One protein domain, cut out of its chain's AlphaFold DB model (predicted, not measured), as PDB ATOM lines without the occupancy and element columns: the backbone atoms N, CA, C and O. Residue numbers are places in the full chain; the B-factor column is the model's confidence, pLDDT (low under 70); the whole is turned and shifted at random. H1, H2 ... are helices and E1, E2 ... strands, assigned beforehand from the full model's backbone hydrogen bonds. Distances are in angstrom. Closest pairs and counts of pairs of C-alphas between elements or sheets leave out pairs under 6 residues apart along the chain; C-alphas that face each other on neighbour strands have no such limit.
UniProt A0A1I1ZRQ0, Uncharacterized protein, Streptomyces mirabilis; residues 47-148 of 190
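What this domain is: This is residues 47 to 148 of the 190 residues of an uncharacterized protein of Streptomyces mirabilis (UniProt A0A1I1ZRQ0). A strongly twisted sheet of four strands, curled like part of a barrel, has a small two-stranded ribbon, E3 and E5, near one end, and a loop-built arm with the short helix H1 reaches out at the other. The tip of that arm, residues 92 to 97, stands free. The printed part has 102 residues with six named strands and one named helix, in the order E1 E2 E3 H1 E4 E5 E6; the larger sheet runs E1 E2 E6 E4 and the smaller E3 E5, both antiparallel. The class is mostly strand, though under half of the residues, 43, are in named elements. The whole is loose, with a radius of gyration of the C-alphas of 15.9 A, and elongated, spanning 53 by 30 by 25 A.

How they stand to each other: E1, residues 47 to 53, and E2, residues 58 to 67, form a hairpin, antiparallel at 164 degrees, with N 50 and O 62 3.0 A apart, within hydrogen-bond range. E1 is an edge strand. On E2's other side is E6, residues 136 to 143, antiparallel at 153 degrees, with N 61 and O 139 2.8 A apart. E4, residues 110 to 112, is the other edge strand, antiparallel to E6 at 125 degrees, with N 142 and O 111 2.9 A apart. E3, residues 73 to 77, and E5, residues 129 to 132, are antiparallel at 157 degrees, with N 74 and O 131 2.8 A apart. The closest C-alphas of E2 and E5, those of Leu 65 and Gln 132, are 6.5 A apart. E2 and E3 are near each other, with their closest C-alphas 8.1 A apart. H1, residues 99 to 104, is not on the larger sheet and is apart from E5; every O i to N i+4 pair in it is within hydrogen-bond range.

Where its parts are: E1 begins at C-alpha 47, (30.100, -6.919, 123.993), and is 19.6 A long. E2, the longest strand by residues, is 28.6 A long. E3 measures 10.2 A, H1 8.5 A, E4 7.0 A and E5 10.4 A. H1 begins at C-alpha 99, (15.325, 15.141, 106.280). E6, 22.2 A long, ends at C-alpha 143, (23.186, -6.584, 101.591).

The domain as a whole: The two C-alphas farthest apart, those of Pro 70 and Thr 94, are 53.1 A apart. The links from E3 to H1, 21 residues, and from E4 to E5, 16 residues, are long; the others are tight. The printed part has no cut. Its mean pLDDT is 87.4, and residue 94 and residues 145 to 148 are under 70.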
ATOM      1  N   PHE A  47      30.734  -6.227 125.106       95.44
ATOM      2  CA  PHE A  47      30.100  -6.919 123.993       95.44
ATOM      3  C   PHE A  47      31.134  -7.589 123.096       95.44
ATOM      4  O   PHE A  47      32.161  -7.004 122.761       95.44
ATOM      5  N   GLN A  48      30.811  -8.794 122.641       97.19
ATOM      6  CA  GLN A  48      31.442  -9.412 121.486       97.19
ATOM      7  C   GLN A  48      30.471  -9.319 120.311       97.19
ATOM      8  O   GLN A  48      29.329  -9.775 120.400       97.19
ATOM      9  N   ILE A  49      30.929  -8.705 119.223       94.94
ATOM     10  CA  ILE A  49      30.119  -8.423 118.039       94.94
ATOM     11  C   ILE A  49      30.828  -9.018 116.828       94.94
ATOM     12  O   ILE A  49      31.961  -8.644 116.531       94.94
ATOM     13  N   THR A  50      30.172  -9.941 116.130       95.75
ATOM     14  CA  THR A  50      30.711 -10.565 114.914       95.75
ATOM     15  C   THR A  50      29.704 -10.486 113.778       95.75
ATOM     16  O   THR A  50      28.495 -10.517 113.999       95.75
ATOM     17  N   ILE A  51      30.204 -10.360 112.549       93.19
ATOM     18  CA  ILE A  51      29.387 -10.433 111.338       93.19
ATOM     19  C   ILE A  51      29.938 -11.555 110.475       93.19
ATOM     20  O   ILE A  51      31.086 -11.499 110.035       93.19
ATOM     21  N   GLU A  52      29.099 -12.542 110.200       94.81
ATOM     22  CA  GLU A  52      29.431 -13.685 109.358       94.81
ATOM     23  C   GLU A  52      28.613 -13.608 108.074       94.81
ATOM     24  O   GLU A  52      27.396 -13.427 108.104       94.81
ATOM     25  N   ARG A  53      29.277 -13.690 106.918       90.25
ATOM     26  CA  ARG A  53      28.573 -13.707 105.632       90.25
ATOM     27  C   ARG A  53      28.003 -15.096 105.392       90.25
ATOM     28  O   ARG A  53      28.727 -16.080 105.511       90.25
ATOM     29  N   ALA A  54      26.734 -15.143 105.015       85.69
ATOM     30  CA  ALA A  54      26.106 -16.336 104.477       85.69
ATOM     31  C   ALA A  54      26.182 -16.305 102.942       85.69
ATOM     32  O   ALA A  54      26.730 -15.372 102.345       85.69
ATOM     33  N   GLU A  55      25.646 -17.333 102.294       82.88
ATOM     34  CA  GLU A  55      25.587 -17.384 100.837       82.88
ATOM     35  C   GLU A  55      24.720 -16.243 100.263       82.88
ATOM     36  O   GLU A  55      23.698 -15.844 100.832       82.88
ATOM     37  N   GLY A  56      25.147 -15.688  99.125       85.75
ATOM     38  CA  GLY A  56      24.457 -14.591  98.444       85.75
ATOM     39  C   GLY A  56      24.568 -13.237  99.158       85.75
ATOM     40  O   GLY A  56      25.648 -12.802  99.553       85.75
ATOM     41  N   ASP A  57      23.436 -12.536  99.274       89.31
ATOM     42  CA  ASP A  57      23.334 -11.192  99.862       89.31
ATOM     43  C   ASP A  57      22.940 -11.225 101.353       89.31
ATOM     44  O   ASP A  57      22.442 -10.237 101.889       89.31
ATOM     45  N   ARG A  58      23.141 -12.350 102.047       92.19
ATOM     46  CA  ARG A  58      22.780 -12.524 103.463       92.19
ATOM     47  C   ARG A  58      24.014 -12.504 104.365       92.19
ATOM     48  O   ARG A  58      25.105 -12.919 103.980       92.19
ATOM     49  N   ALA A  59      23.838 -12.027 105.586       94.00
ATOM     50  CA  ALA A  59      24.831 -12.126 106.648       94.00
ATOM     51  C   ALA A  59      24.129 -12.242 108.003       94.00
ATOM     52  O   ALA A  59      22.954 -11.904 108.126       94.00
ATOM     53  N   THR A  60      24.852 -12.680 109.022       96.31
ATOM     54  CA  THR A  60      24.356 -12.782 110.395       96.31
ATOM     55  C   THR A  60      25.218 -11.910 111.291       96.31
ATOM     56  O   THR A  60      26.439 -12.052 111.307       96.31
ATOM     57  N   LEU A  61      24.589 -10.996 112.027       96.56
ATOM     58  CA  LEU A  61      25.216 -10.249 113.113       96.56
ATOM     59  C   LEU A  61      24.974 -10.991 114.421       96.56
ATOM     60  O   LEU A  61      23.829 -11.133 114.833       96.56
ATOM     61  N   SER A  62      26.033 -11.395 115.109       97.12
ATOM     62  CA  SER A  62      25.943 -11.957 116.453       97.12
ATOM     63  C   SER A  62      26.352 -10.907 117.476       97.12
ATOM     64  O   SER A  62      27.467 -10.390 117.418       97.12
ATOM     65  N   VAL A  63      25.460 -10.604 118.421       97.06
ATOM     66  CA  VAL A  63      25.735  -9.705 119.551       97.06
ATOM     67  C   VAL A  63      25.682 -10.509 120.838       97.06
ATOM     68  O   VAL A  63      24.638 -11.058 121.181       97.06
ATOM     69  N   ARG A  64      26.801 -10.585 121.557       97.50
ATOM     70  CA  ARG A  64      26.928 -11.325 122.818       97.50
ATOM     71  C   ARG A  64      27.376 -10.389 123.932       97.50
ATOM     72  O   ARG A  64      28.347  -9.664 123.750       97.50
ATOM     73  N   LEU A  65      26.704 -10.434 125.080       97.06
ATOM     74  CA  LEU A  65      27.161  -9.760 126.297       97.06
ATOM     75  C   LEU A  65      28.111 -10.718 127.010       97.06
ATOM     76  O   LEU A  65      27.673 -11.719 127.569       97.06
ATOM     77  N   VAL A  66      29.414 -10.466 126.946       96.94
ATOM     78  CA  VAL A  66      30.424 -11.381 127.510       96.94
ATOM     79  C   VAL A  66      30.759 -11.067 128.963       96.94
ATOM     80  O   VAL A  66      31.260 -11.933 129.673       96.94
ATOM     81  N   GLY A  67      30.444  -9.864 129.433       90.38
ATOM     82  CA  GLY A  67      30.705  -9.487 130.809       90.38
ATOM     83  C   GLY A  67      30.446  -8.015 131.086       90.38
ATOM     84  O   GLY A  67      29.856  -7.325 130.251       90.38
ATOM     85  N   PRO A  68      30.917  -7.530 132.241       90.81
ATOM     86  CA  PRO A  68      31.555  -8.285 133.325       90.81
ATOM     87  C   PRO A  68      30.529  -9.144 134.086       90.81
ATOM     88  O   PRO A  68      29.347  -8.823 134.099       90.81
ATOM     89  N   LEU A  69      30.952 -10.249 134.716       86.81
ATOM     90  CA  LEU A  69      30.030 -11.186 135.388       86.81
ATOM     91  C   LEU A  69      29.087 -10.517 136.416       86.81
ATOM     92  O   LEU A  69      27.901 -10.844 136.396       86.81
ATOM     93  N   PRO A  70      29.540  -9.545 137.241       89.12
ATOM     94  CA  PRO A  70      28.666  -8.834 138.178       89.12
ATOM     95  C   PRO A  70      27.527  -8.049 137.519       89.12
ATOM     96  O   PRO A  70      26.525  -7.790 138.178       89.12
ATOM     97  N   LEU A  71      27.637  -7.705 136.228       89.81
ATOM     98  CA  LEU A  71      26.566  -7.034 135.487       89.81
ATOM     99  C   LEU A  71      25.310  -7.909 135.390       89.81
ATOM    100  O   LEU A  71      24.209  -7.373 135.382       89.81
ATOM    101  N   CYS A  72      25.465  -9.239 135.373       92.12
ATOM    102  CA  CYS A  72      24.413 -10.258 135.257       92.12
ATOM    103  C   CYS A  72      23.564 -10.179 133.970       92.12
ATOM    104  O   CYS A  72      23.486 -11.157 133.227       92.12
ATOM    105  N   HIS A  73      22.935  -9.038 133.683       94.50
ATOM    106  CA  HIS A  73      22.097  -8.798 132.513       94.50
ATOM    107  C   HIS A  73      21.981  -7.303 132.181       94.50
ATOM    108  O   HIS A  73      22.307  -6.437 132.986       94.50
ATOM    109  N   LEU A  74      21.486  -7.024 130.979       95.44
ATOM    110  CA  LEU A  74      20.989  -5.726 130.549       95.44
ATOM    111  C   LEU A  74      19.511  -5.862 130.201       95.44
ATOM    112  O   LEU A  74      19.153  -6.727 129.396       95.44
ATOM    113  N   ASP A  75      18.677  -4.991 130.759       95.06
ATOM    114  CA  ASP A  75      17.244  -4.942 130.453       95.06
ATOM    115  C   ASP A  75      16.981  -4.471 129.023       95.06
ATOM    116  O   ASP A  75      16.049  -4.932 128.362       95.06
ATOM    117  N   GLU A  76      17.827  -3.565 128.530       95.50
ATOM    118  CA  GLU A  76      17.609  -2.906 127.255       95.50
ATOM    119  C   GLU A  76      18.906  -2.703 126.466       95.50
ATOM    120  O   GLU A  76      19.816  -1.975 126.859       95.50
ATOM    121  N   VAL A  77      18.953  -3.324 125.292       95.31
ATOM    122  CA  VAL A  77      19.982  -3.155 124.272       95.31
ATOM    123  C   VAL A  77      19.313  -2.629 123.009       95.31
ATOM    124  O   VAL A  77      18.332  -3.194 122.522       95.31
ATOM    125  N   ARG A  78      19.865  -1.546 122.452       95.12
ATOM    126  CA  ARG A  78      19.419  -0.952 121.186       95.12
ATOM    127  C   ARG A  78      20.517  -1.084 120.142       95.12
ATOM    128  O   ARG A  78      21.640  -0.645 120.372       95.12
ATOM    129  N   LEU A  79      20.182  -1.641 118.980       94.12
ATOM    130  CA  LEU A  79      21.093  -1.696 117.834       94.12
ATOM    131  C   LEU A  79      20.584  -0.783 116.722       94.12
ATOM    132  O   LEU A  79      19.412  -0.835 116.343       94.12
ATOM    133  N   LYS A  80      21.489   0.039 116.188       91.44
ATOM    134  CA  LYS A  80      21.229   0.952 115.075       91.44
ATOM    135  C   LYS A  80      22.398   0.919 114.096       91.44
ATOM    136  O   LYS A  80      23.550   1.056 114.497       91.44
ATOM    137  N   VAL A  81      22.095   0.777 112.811       88.25
ATOM    138  CA  VAL A  81      23.062   0.961 111.730       88.25
ATOM    139  C   VAL A  81      23.248   2.455 111.507       88.25
ATOM    140  O   VAL A  81      22.303   3.167 111.155       88.25
ATOM    141  N   VAL A  82      24.474   2.922 111.709       84.25
ATOM    142  CA  VAL A  82      24.870   4.308 111.461       84.25
ATOM    143  C   VAL A  82      25.677   4.404 110.163       84.25
ATOM    144  O   VAL A  82      26.353   3.438 109.791       84.25
ATOM    145  N   PRO A  83      25.604   5.531 109.435       77.88
ATOM    146  CA  PRO A  83      26.530   5.802 108.344       77.88
ATOM    147  C   PRO A  83      27.974   5.728 108.851       77.88
ATOM    148  O   PRO A  83      28.284   6.241 109.920       77.88
ATOM    149  N   SER A  84      28.844   5.070 108.086       71.62
ATOM    150  CA  SER A  84      30.274   4.964 108.411       71.62
ATOM    151  C   SER A  84      31.105   6.090 107.786       71.62
ATOM    152  O   SER A  84      32.313   6.129 108.000       71.62
ATOM    153  N   ASP A  85      30.496   6.937 106.958       73.62
ATOM    154  CA  ASP A  85      31.169   8.036 106.272       73.62
ATOM    155  C   ASP A  85      30.839   9.386 106.920       73.62
ATOM    156  O   ASP A  85      29.768   9.569 107.496       73.62
ATOM    157  N   ASP A  86      31.750  10.346 106.761       72.81
ATOM    158  CA  ASP A  86      31.597  11.719 107.259       72.81
ATOM    159  C   ASP A  86      30.752  12.596 106.314       72.81
ATOM    160  O   ASP A  86      30.823  13.827 106.341       72.81
ATOM    161  N   MET A  87      29.972  11.988 105.410       72.56
ATOM    162  CA  MET A  87      29.165  12.755 104.467       72.56
ATOM    163  C   MET A  87      27.935  13.337 105.159       72.56
ATOM    164  O   MET A  87      27.022  12.609 105.559       72.56
ATOM    165  N   SER A  88      27.867  14.669 105.203       72.31
ATOM    166  CA  SER A  88      26.635  15.380 105.539       72.31
ATOM    167  C   SER A  88      25.597  15.179 104.434       72.31
ATOM    168  O   SER A  88      25.873  15.393 103.252       72.31
ATOM    169  N   ARG A  89      24.393  14.754 104.821       72.81
ATOM    170  CA  ARG A  89      23.269  14.470 103.919       72.81
ATOM    171  C   ARG A  89      22.104  15.407 104.215       72.81
ATOM    172  O   ARG A  89      21.005  14.972 104.542       72.81
ATOM    173  N   THR A  90      22.366  16.704 104.139       79.75
ATOM    174  CA  THR A  90      21.330  17.731 104.275       79.75
ATOM    175  C   THR A  90      20.488  17.793 103.007       79.75
ATOM    176  O   THR A  90      21.026  17.910 101.903       79.75
ATOM    177  N   VAL A  91      19.165  17.725 103.153       76.31
ATOM    178  CA  VAL A  91      18.236  17.910 102.034       76.31
ATOM    179  C   VAL A  91      18.322  19.356 101.549       76.31
ATOM    180  O   VAL A  91      18.006  20.288 102.281       76.31
ATOM    181  N   THR A  92      18.752  19.546 100.304       75.44
ATOM    182  CA  THR A  92      18.925  20.871  99.684       75.44
ATOM    183  C   THR A  92      17.833  21.231  98.680       75.44
ATOM    184  O   THR A  92      17.795  22.369  98.222       75.44
ATOM    185  N   PHE A  93      16.940  20.299  98.331       71.44
ATOM    186  CA  PHE A  93      15.944  20.500  97.276       71.44
ATOM    187  C   PHE A  93      14.506  20.387  97.796       71.44
ATOM    188  O   PHE A  93      14.131  19.399  98.431       71.44
ATOM    189  N   THR A  94      13.679  21.384  97.480       69.00
ATOM    190  CA  THR A  94      12.239  21.394  97.757       69.00
ATOM    191  C   THR A  94      11.510  20.401  96.849       69.00
ATOM    192  O   THR A  94      11.610  20.470  95.629       69.00
ATOM    193  N   GLY A  95      10.775  19.456  97.447       77.25
ATOM    194  CA  GLY A  95      10.088  18.363  96.735       77.25
ATOM    195  C   GLY A  95      10.841  17.024  96.727       77.25
ATOM    196  O   GLY A  95      10.347  16.057  96.153       77.25
ATOM    197  N   GLY A  96      12.017  16.955  97.361       76.94
ATOM    198  CA  GLY A  96      12.729  15.705  97.639       76.94
ATOM    199  C   GLY A  96      12.250  14.994  98.917       76.94
ATOM    200  O   GLY A  96      11.325  15.473  99.578       76.94
ATOM    201  N   PRO A  97      12.876  13.857  99.284       80.38
ATOM    202  CA  PRO A  97      12.614  13.202 100.563       80.38
ATOM    203  C   PRO A  97      12.872  14.162 101.729       80.38
ATOM    204  O   PRO A  97      13.799  14.972 101.671       80.38
ATOM    205  N   SER A  98      12.060  14.072 102.784       85.81
ATOM    206  CA  SER A  98      12.256  14.881 103.990       85.81
ATOM    207  C   SER A  98      13.576  14.521 104.681       85.81
ATOM    208  O   SER A  98      14.111  13.424 104.496       85.81
ATOM    209  N   GLN A  99      14.104  15.424 105.515       85.56
ATOM    210  CA  GLN A  99      15.325  15.141 106.280       85.56
ATOM    211  C   GLN A  99      15.160  13.885 107.152       85.56
ATOM    212  O   GLN A  99      16.050  13.047 107.198       85.56
ATOM    213  N   GLU A 100      13.977  13.685 107.735       82.94
ATOM    214  CA  GLU A 100      13.640  12.484 108.509       82.94
ATOM    215  C   GLU A 100      13.755  11.198 107.676       82.94
ATOM    216  O   GLU A 100      14.276  10.188 108.150       82.94
ATOM    217  N   GLN A 101      13.317  11.225 106.414       82.25
ATOM    218  CA  GLN A 101      13.442  10.085 105.501       82.25
ATOM    219  C   GLN A 101      14.905   9.811 105.129       82.25
ATOM    220  O   GLN A 101      15.306   8.652 105.002       82.25
ATOM    221  N   VAL A 102      15.712  10.863 104.979       82.50
ATOM    222  CA  VAL A 102      17.154  10.762 104.708       82.50
ATOM    223  C   VAL A 102      17.918  10.207 105.916       82.50
ATOM    224  O   VAL A 102      18.802   9.364 105.740       82.50
ATOM    225  N   ASP A 103      17.542  10.604 107.130       82.25
ATOM    226  CA  ASP A 103      18.167  10.151 108.379       82.25
ATOM    227  C   ASP A 103      17.762   8.714 108.749       82.25
ATOM    228  O   ASP A 103      18.553   7.957 109.324       82.25
ATOM    229  N   ALA A 104      16.540   8.305 108.392       79.56
ATOM    230  CA  ALA A 104      16.052   6.936 108.566       79.56
ATOM    231  C   ALA A 104      16.660   5.947 107.554       79.56
ATOM    232  O   ALA A 104      16.584   4.725 107.726       79.56
ATOM    233  N   GLN A 105      17.264   6.458 106.479       82.69
ATOM    234  CA  GLN A 105      17.854   5.644 105.429       82.69
ATOM    235  C   GLN A 105      19.177   5.016 105.891       82.69
ATOM    236  O   GLN A 105      20.088   5.679 106.378       82.69
ATOM    237  N   VAL A 106      19.335   3.711 105.654       84.88
ATOM    238  CA  VAL A 106      20.629   3.032 105.814       84.88
ATOM    239  C   VAL A 106      21.508   3.309 104.598       84.88
ATOM    240  O   VAL A 106      21.163   2.921 103.477       84.88
ATOM    241  N   TRP A 107      22.647   3.961 104.819       75.75
ATOM    242  CA  TRP A 107      23.597   4.360 103.772       75.75
ATOM    243  C   TRP A 107      24.751   3.365 103.560       75.75
ATOM    244  O   TRP A 107      25.503   3.490 102.597       75.75
ATOM    245  N   GLY A 108      24.861   2.351 104.422       79.25
ATOM    246  CA  GLY A 108      25.886   1.311 104.355       79.25
ATOM    247  C   GLY A 108      25.529   0.110 103.463       79.25
ATOM    248  O   GLY A 108      24.390  -0.031 103.007       79.25
ATOM    249  N   PRO A 109      26.501  -0.789 103.221       83.81
ATOM    250  CA  PRO A 109      26.312  -1.981 102.392       83.81
ATOM    251  C   PRO A 109      25.448  -3.057 103.055       83.81
ATOM    252  O   PRO A 109      24.965  -3.943 102.359       83.81
ATOM    253  N   LEU A 110      25.275  -3.006 104.376       88.69
ATOM    254  CA  LEU A 110      24.480  -3.949 105.154       88.69
ATOM    255  C   LEU A 110      23.382  -3.191 105.895       88.69
ATOM    256  O   LEU A 110      23.614  -2.091 106.399       88.69
ATOM    257  N   ARG A 111      22.206  -3.806 105.977       92.00
ATOM    258  CA  ARG A 111      21.105  -3.393 106.848       92.00
ATOM    259  C   ARG A 111      20.516  -4.617 107.540       92.00
ATOM    260  O   ARG A 111      20.714  -5.735 107.065       92.00
ATOM    261  N   PHE A 112      19.771  -4.412 108.621       94.81
ATOM    262  CA  PHE A 112      18.934  -5.480 109.162       94.81
ATOM    263  C   PHE A 112      17.892  -5.884 108.121       94.81
ATOM    264  O   PHE A 112      17.350  -5.027 107.420       94.81
ATOM    265  N   THR A 113      17.625  -7.181 108.016       94.56
ATOM    266  CA  THR A 113      16.577  -7.710 107.140       94.56
ATOM    267  C   THR A 113      15.225  -7.206 107.650       94.56
ATOM    268  O   THR A 113      14.839  -7.597 108.752       94.56
ATOM    269  N   PRO A 114      14.499  -6.347 106.910       93.06
ATOM    270  CA  PRO A 114      13.246  -5.778 107.398       93.06
ATOM    271  C   PRO A 114      12.232  -6.862 107.778       93.06
ATOM    272  O   PRO A 114      12.019  -7.805 107.017       93.06
ATOM    273  N   GLY A 115      11.613  -6.733 108.954       91.12
ATOM    274  CA  GLY A 115      10.640  -7.702 109.467       91.12
ATOM    275  C   GLY A 115      11.234  -8.977 110.082       91.12
ATOM    276  O   GLY A 115      10.484  -9.760 110.656       91.12
ATOM    277  N   ALA A 116      12.554  -9.182 110.025       92.62
ATOM    278  CA  ALA A 116      13.232 -10.286 110.706       92.62
ATOM    279  C   ALA A 116      13.846  -9.821 112.031       92.62
ATOM    280  O   ALA A 116      14.304  -8.688 112.140       92.62
ATOM    281  N   ASP A 117      13.875 -10.688 113.045       94.12
ATOM    282  CA  ASP A 117      14.578 -10.459 114.320       94.12
ATOM    283  C   ASP A 117      14.216  -9.145 115.047       94.12
ATOM    284  O   ASP A 117      15.000  -8.606 115.829       94.12
ATOM    285  N   GLY A 118      13.002  -8.632 114.814       92.50
ATOM    286  CA  GLY A 118      12.529  -7.357 115.358       92.50
ATOM    287  C   GLY A 118      13.009  -6.121 114.589       92.50
ATOM    288  O   GLY A 118      12.866  -5.009 115.090       92.50
ATOM    289  N   ALA A 119      13.587  -6.285 113.400       94.69
ATOM    290  CA  ALA A 119      14.019  -5.185 112.548       94.69
ATOM    291  C   ALA A 119      12.841  -4.333 112.064       94.69
ATOM    292  O   ALA A 119      11.846  -4.845 111.543       94.69
ATOM    293  N   GLY A 120      12.998  -3.014 112.176       89.94
ATOM    294  CA  GLY A 120      12.052  -2.052 111.626       89.94
ATOM    295  C   GLY A 120      11.995  -2.094 110.096       89.94
ATOM    296  O   GLY A 120      12.872  -2.641 109.426       89.94
ATOM    297  N   VAL A 121      10.978  -1.448 109.525       89.25
ATOM    298  CA  VAL A 121      10.697  -1.459 108.074       89.25
ATOM    299  C   VAL A 121      11.851  -0.939 107.207       89.25
ATOM    300  O   VAL A 121      12.018  -1.365 106.067       89.25
ATOM    301  N   THR A 122      12.684  -0.042 107.739       86.69
ATOM    302  CA  THR A 122      13.846   0.510 107.025       86.69
ATOM    303  C   THR A 122      15.071  -0.409 107.080       86.69
ATOM    304  O   THR A 122      15.993  -0.256 106.273       86.69
ATOM    305  N   GLY A 123      15.096  -1.356 108.024       90.12
ATOM    306  CA  GLY A 123      16.271  -2.159 108.358       90.12
ATOM    307  C   GLY A 123      17.376  -1.376 109.081       90.12
ATOM    308  O   GLY A 123      18.506  -1.856 109.158       90.12
ATOM    309  N   GLN A 124      17.098  -0.161 109.576       91.44
ATOM    310  CA  GLN A 124      18.086   0.665 110.285       91.44
ATOM    311  C   GLN A 124      18.292   0.229 111.736       91.44
ATOM    312  O   GLN A 124      19.402   0.316 112.253       91.44
ATOM    313  N   SER A 125      17.239  -0.227 112.398       93.00
ATOM    314  CA  SER A 125      17.260  -0.611 113.805       93.00
ATOM    315  C   SER A 125      16.441  -1.870 114.037       93.00
ATOM    316  O   SER A 125      15.622  -2.261 113.202       93.00
ATOM    317  N   VAL A 126      16.661  -2.476 115.198       95.88
ATOM    318  CA  VAL A 126      15.837  -3.559 115.739       95.88
ATOM    319  C   VAL A 126      15.109  -3.079 116.990       95.88
ATOM    320  O   VAL A 126      15.545  -2.129 117.646       95.88
ATOM    321  N   ALA A 127      13.999  -3.734 117.317       95.06
ATOM    322  CA  ALA A 127      13.293  -3.528 118.570       95.06
ATOM    323  C   ALA A 127      14.245  -3.758 119.765       95.06
ATOM    324  O   ALA A 127      15.063  -4.683 119.708       95.06
ATOM    325  N   PRO A 128      14.151  -2.942 120.834       96.75
ATOM    326  CA  PRO A 128      14.960  -3.136 122.032       96.75
ATOM    327  C   PRO A 128      14.797  -4.543 122.613       96.75
ATOM    328  O   PRO A 128      13.726  -5.146 122.517       96.75
ATOM    329  N   PHE A 129      15.863  -5.072 123.208       96.19
ATOM    330  CA  PHE A 129      15.860  -6.415 123.786       96.19
ATOM    331  C   PHE A 129      16.776  -6.524 124.999       96.19
ATOM    332  O   PHE A 129      17.759  -5.798 125.100       96.19
ATOM    333  N   SER A 130      16.484  -7.475 125.882       96.44
ATOM    334  CA  SER A 130      17.330  -7.802 127.027       96.44
ATOM    335  C   SER A 130      18.420  -8.806 126.652       96.44
ATOM    336  O   SER A 130      18.205  -9.670 125.794       96.44
ATOM    337  N   LEU A 131      19.564  -8.761 127.334       96.38
ATOM    338  CA  LEU A 131      20.651  -9.720 127.130       96.38
ATOM    339  C   LEU A 131      21.298 -10.105 128.464       96.38
ATOM    340  O   LEU A 131      21.654  -9.237 129.254       96.38
ATOM    341  N   GLN A 132      21.466 -11.403 128.715       97.00
ATOM    342  CA  GLN A 132      22.161 -11.905 129.904       97.00
ATOM    343  C   GLN A 132      23.655 -12.077 129.623       97.00
ATOM    344  O   GLN A 132      24.047 -12.420 128.503       97.00
ATOM    345  N   VAL A 133      24.495 -11.881 130.636       96.50
ATOM    346  CA  VAL A 133      25.934 -12.148 130.523       96.50
ATOM    347  C   VAL A 133      26.153 -13.620 130.155       96.50
ATOM    348  O   VAL A 133      25.514 -14.519 130.694       96.50
ATOM    349  N   GLY A 134      27.039 -13.868 129.193       95.81
ATOM    350  CA  GLY A 134      27.306 -15.186 128.615       95.81
ATOM    351  C   GLY A 134      26.387 -15.555 127.446       95.81
ATOM    352  O   GLY A 134      26.723 -16.461 126.680       95.81
ATOM    353  N   THR A 135      25.283 -14.834 127.239       96.38
ATOM    354  CA  THR A 135      24.320 -15.093 126.158       96.38
ATOM    355  C   THR A 135      24.513 -14.150 124.975       96.38
ATOM    356  O   THR A 135      25.082 -13.061 125.095       96.38
ATOM    357  N   GLY A 136      24.050 -14.583 123.804       94.50
ATOM    358  CA  GLY A 136      24.080 -13.781 122.592       94.50
ATOM    359  C   GLY A 136      22.824 -13.964 121.760       94.50
ATOM    360  O   GLY A 136      22.113 -14.958 121.899       94.50
ATOM    361  N   ARG A 137      22.570 -12.990 120.891       96.50
ATOM    362  CA  ARG A 137      21.434 -12.985 119.978       96.50
ATOM    363  C   ARG A 137      21.913 -12.742 118.542       96.50
ATOM    364  O   ARG A 137      22.642 -11.769 118.319       96.50
ATOM    365  N   PRO A 138      21.538 -13.610 117.588       96.88
ATOM    366  CA  PRO A 138      21.791 -13.377 116.176       96.88
ATOM    367  C   PRO A 138      20.743 -12.429 115.578       96.88
ATOM    368  O   PRO A 138      19.593 -12.396 116.018       96.88
ATOM    369  N   PHE A 139      21.147 -11.691 114.548       96.69
ATOM    370  CA  PHE A 139      20.295 -10.827 113.743       96.69
ATOM    371  C   PHE A 139      20.594 -11.025 112.263       96.69
ATOM    372  O   PHE A 139      21.748 -10.966 111.829       96.69
ATOM    373  N   SER A 140      19.541 -11.198 111.478       96.19
ATOM    374  CA  SER A 140      19.611 -11.350 110.034       96.19
ATOM    375  C   SER A 140      19.949 -10.016 109.383       96.19
ATOM    376  O   SER A 140      19.193  -9.045 109.455       96.19
ATOM    377  N   LEU A 141      21.071  -9.976 108.682       94.62
ATOM    378  CA  LEU A 141      21.477  -8.868 107.837       94.62
ATOM    379  C   LEU A 141      21.269  -9.225 106.368       94.62
ATOM    380  O   LEU A 141      21.429 -10.369 105.938       94.62
ATOM    381  N   GLU A 142      20.963  -8.208 105.578       93.38
ATOM    382  CA  GLU A 142      20.966  -8.306 104.128       93.38
ATOM    383  C   GLU A 142      21.824  -7.207 103.515       93.38
ATOM    384  O   GLU A 142      21.958  -6.092 104.042       93.38
ATOM    385  N   ARG A 143      22.422  -7.530 102.374       88.00
ATOM    386  CA  ARG A 143      23.186  -6.584 101.591       88.00
ATOM    387  C   ARG A 143      22.226  -5.647 100.887       88.00
ATOM    388  O   ARG A 143      21.403  -6.057 100.070       88.00
ATOM    389  N   ARG A 144      22.377  -4.352 101.141       76.69
ATOM    390  CA  ARG A 144      21.707  -3.348 100.325       76.69
ATOM    391  C   ARG A 144      22.433  -3.290  98.983       76.69
ATOM    392  O   ARG A 144      23.619  -2.954  98.931       76.69
ATOM    393  N   ARG A 145      21.732  -3.569  97.878       62.28
ATOM    394  CA  ARG A 145      22.202  -3.119  96.560       62.28
ATOM    395  C   ARG A 145      22.289  -1.601  96.621       62.28
ATOM    396  O   ARG A 145      21.283  -0.935  96.865       62.28
ATOM    397  N   ALA A 146      23.502  -1.068  96.471       52.62
ATOM    398  CA  ALA A 146      23.703   0.370  96.387       52.62
ATOM    399  C   ALA A 146      22.728   0.935  95.336       52.62
ATOM    400  O   ALA A 146      22.564   0.298  94.289       52.62
ATOM    401  N   PRO A 147      22.074   2.083  95.592       45.59
ATOM    402  CA  PRO A 147      21.308   2.754  94.553       45.59
ATOM    403  C   PRO A 147      22.184   2.892  93.297       45.59
ATOM    404  O   PRO A 147      23.378   3.188  93.447       45.59
ATOM    405  N   PRO A 148      21.653   2.649  92.082       39.88
ATOM    406  CA  PRO A 148      22.393   2.931  90.858       39.88
ATOM    407  C   PRO A 148      22.889   4.374  90.953       39.88
ATOM    408  O   PRO A 148      22.122   5.276  91.276       39.88
TER     409      PRO A 148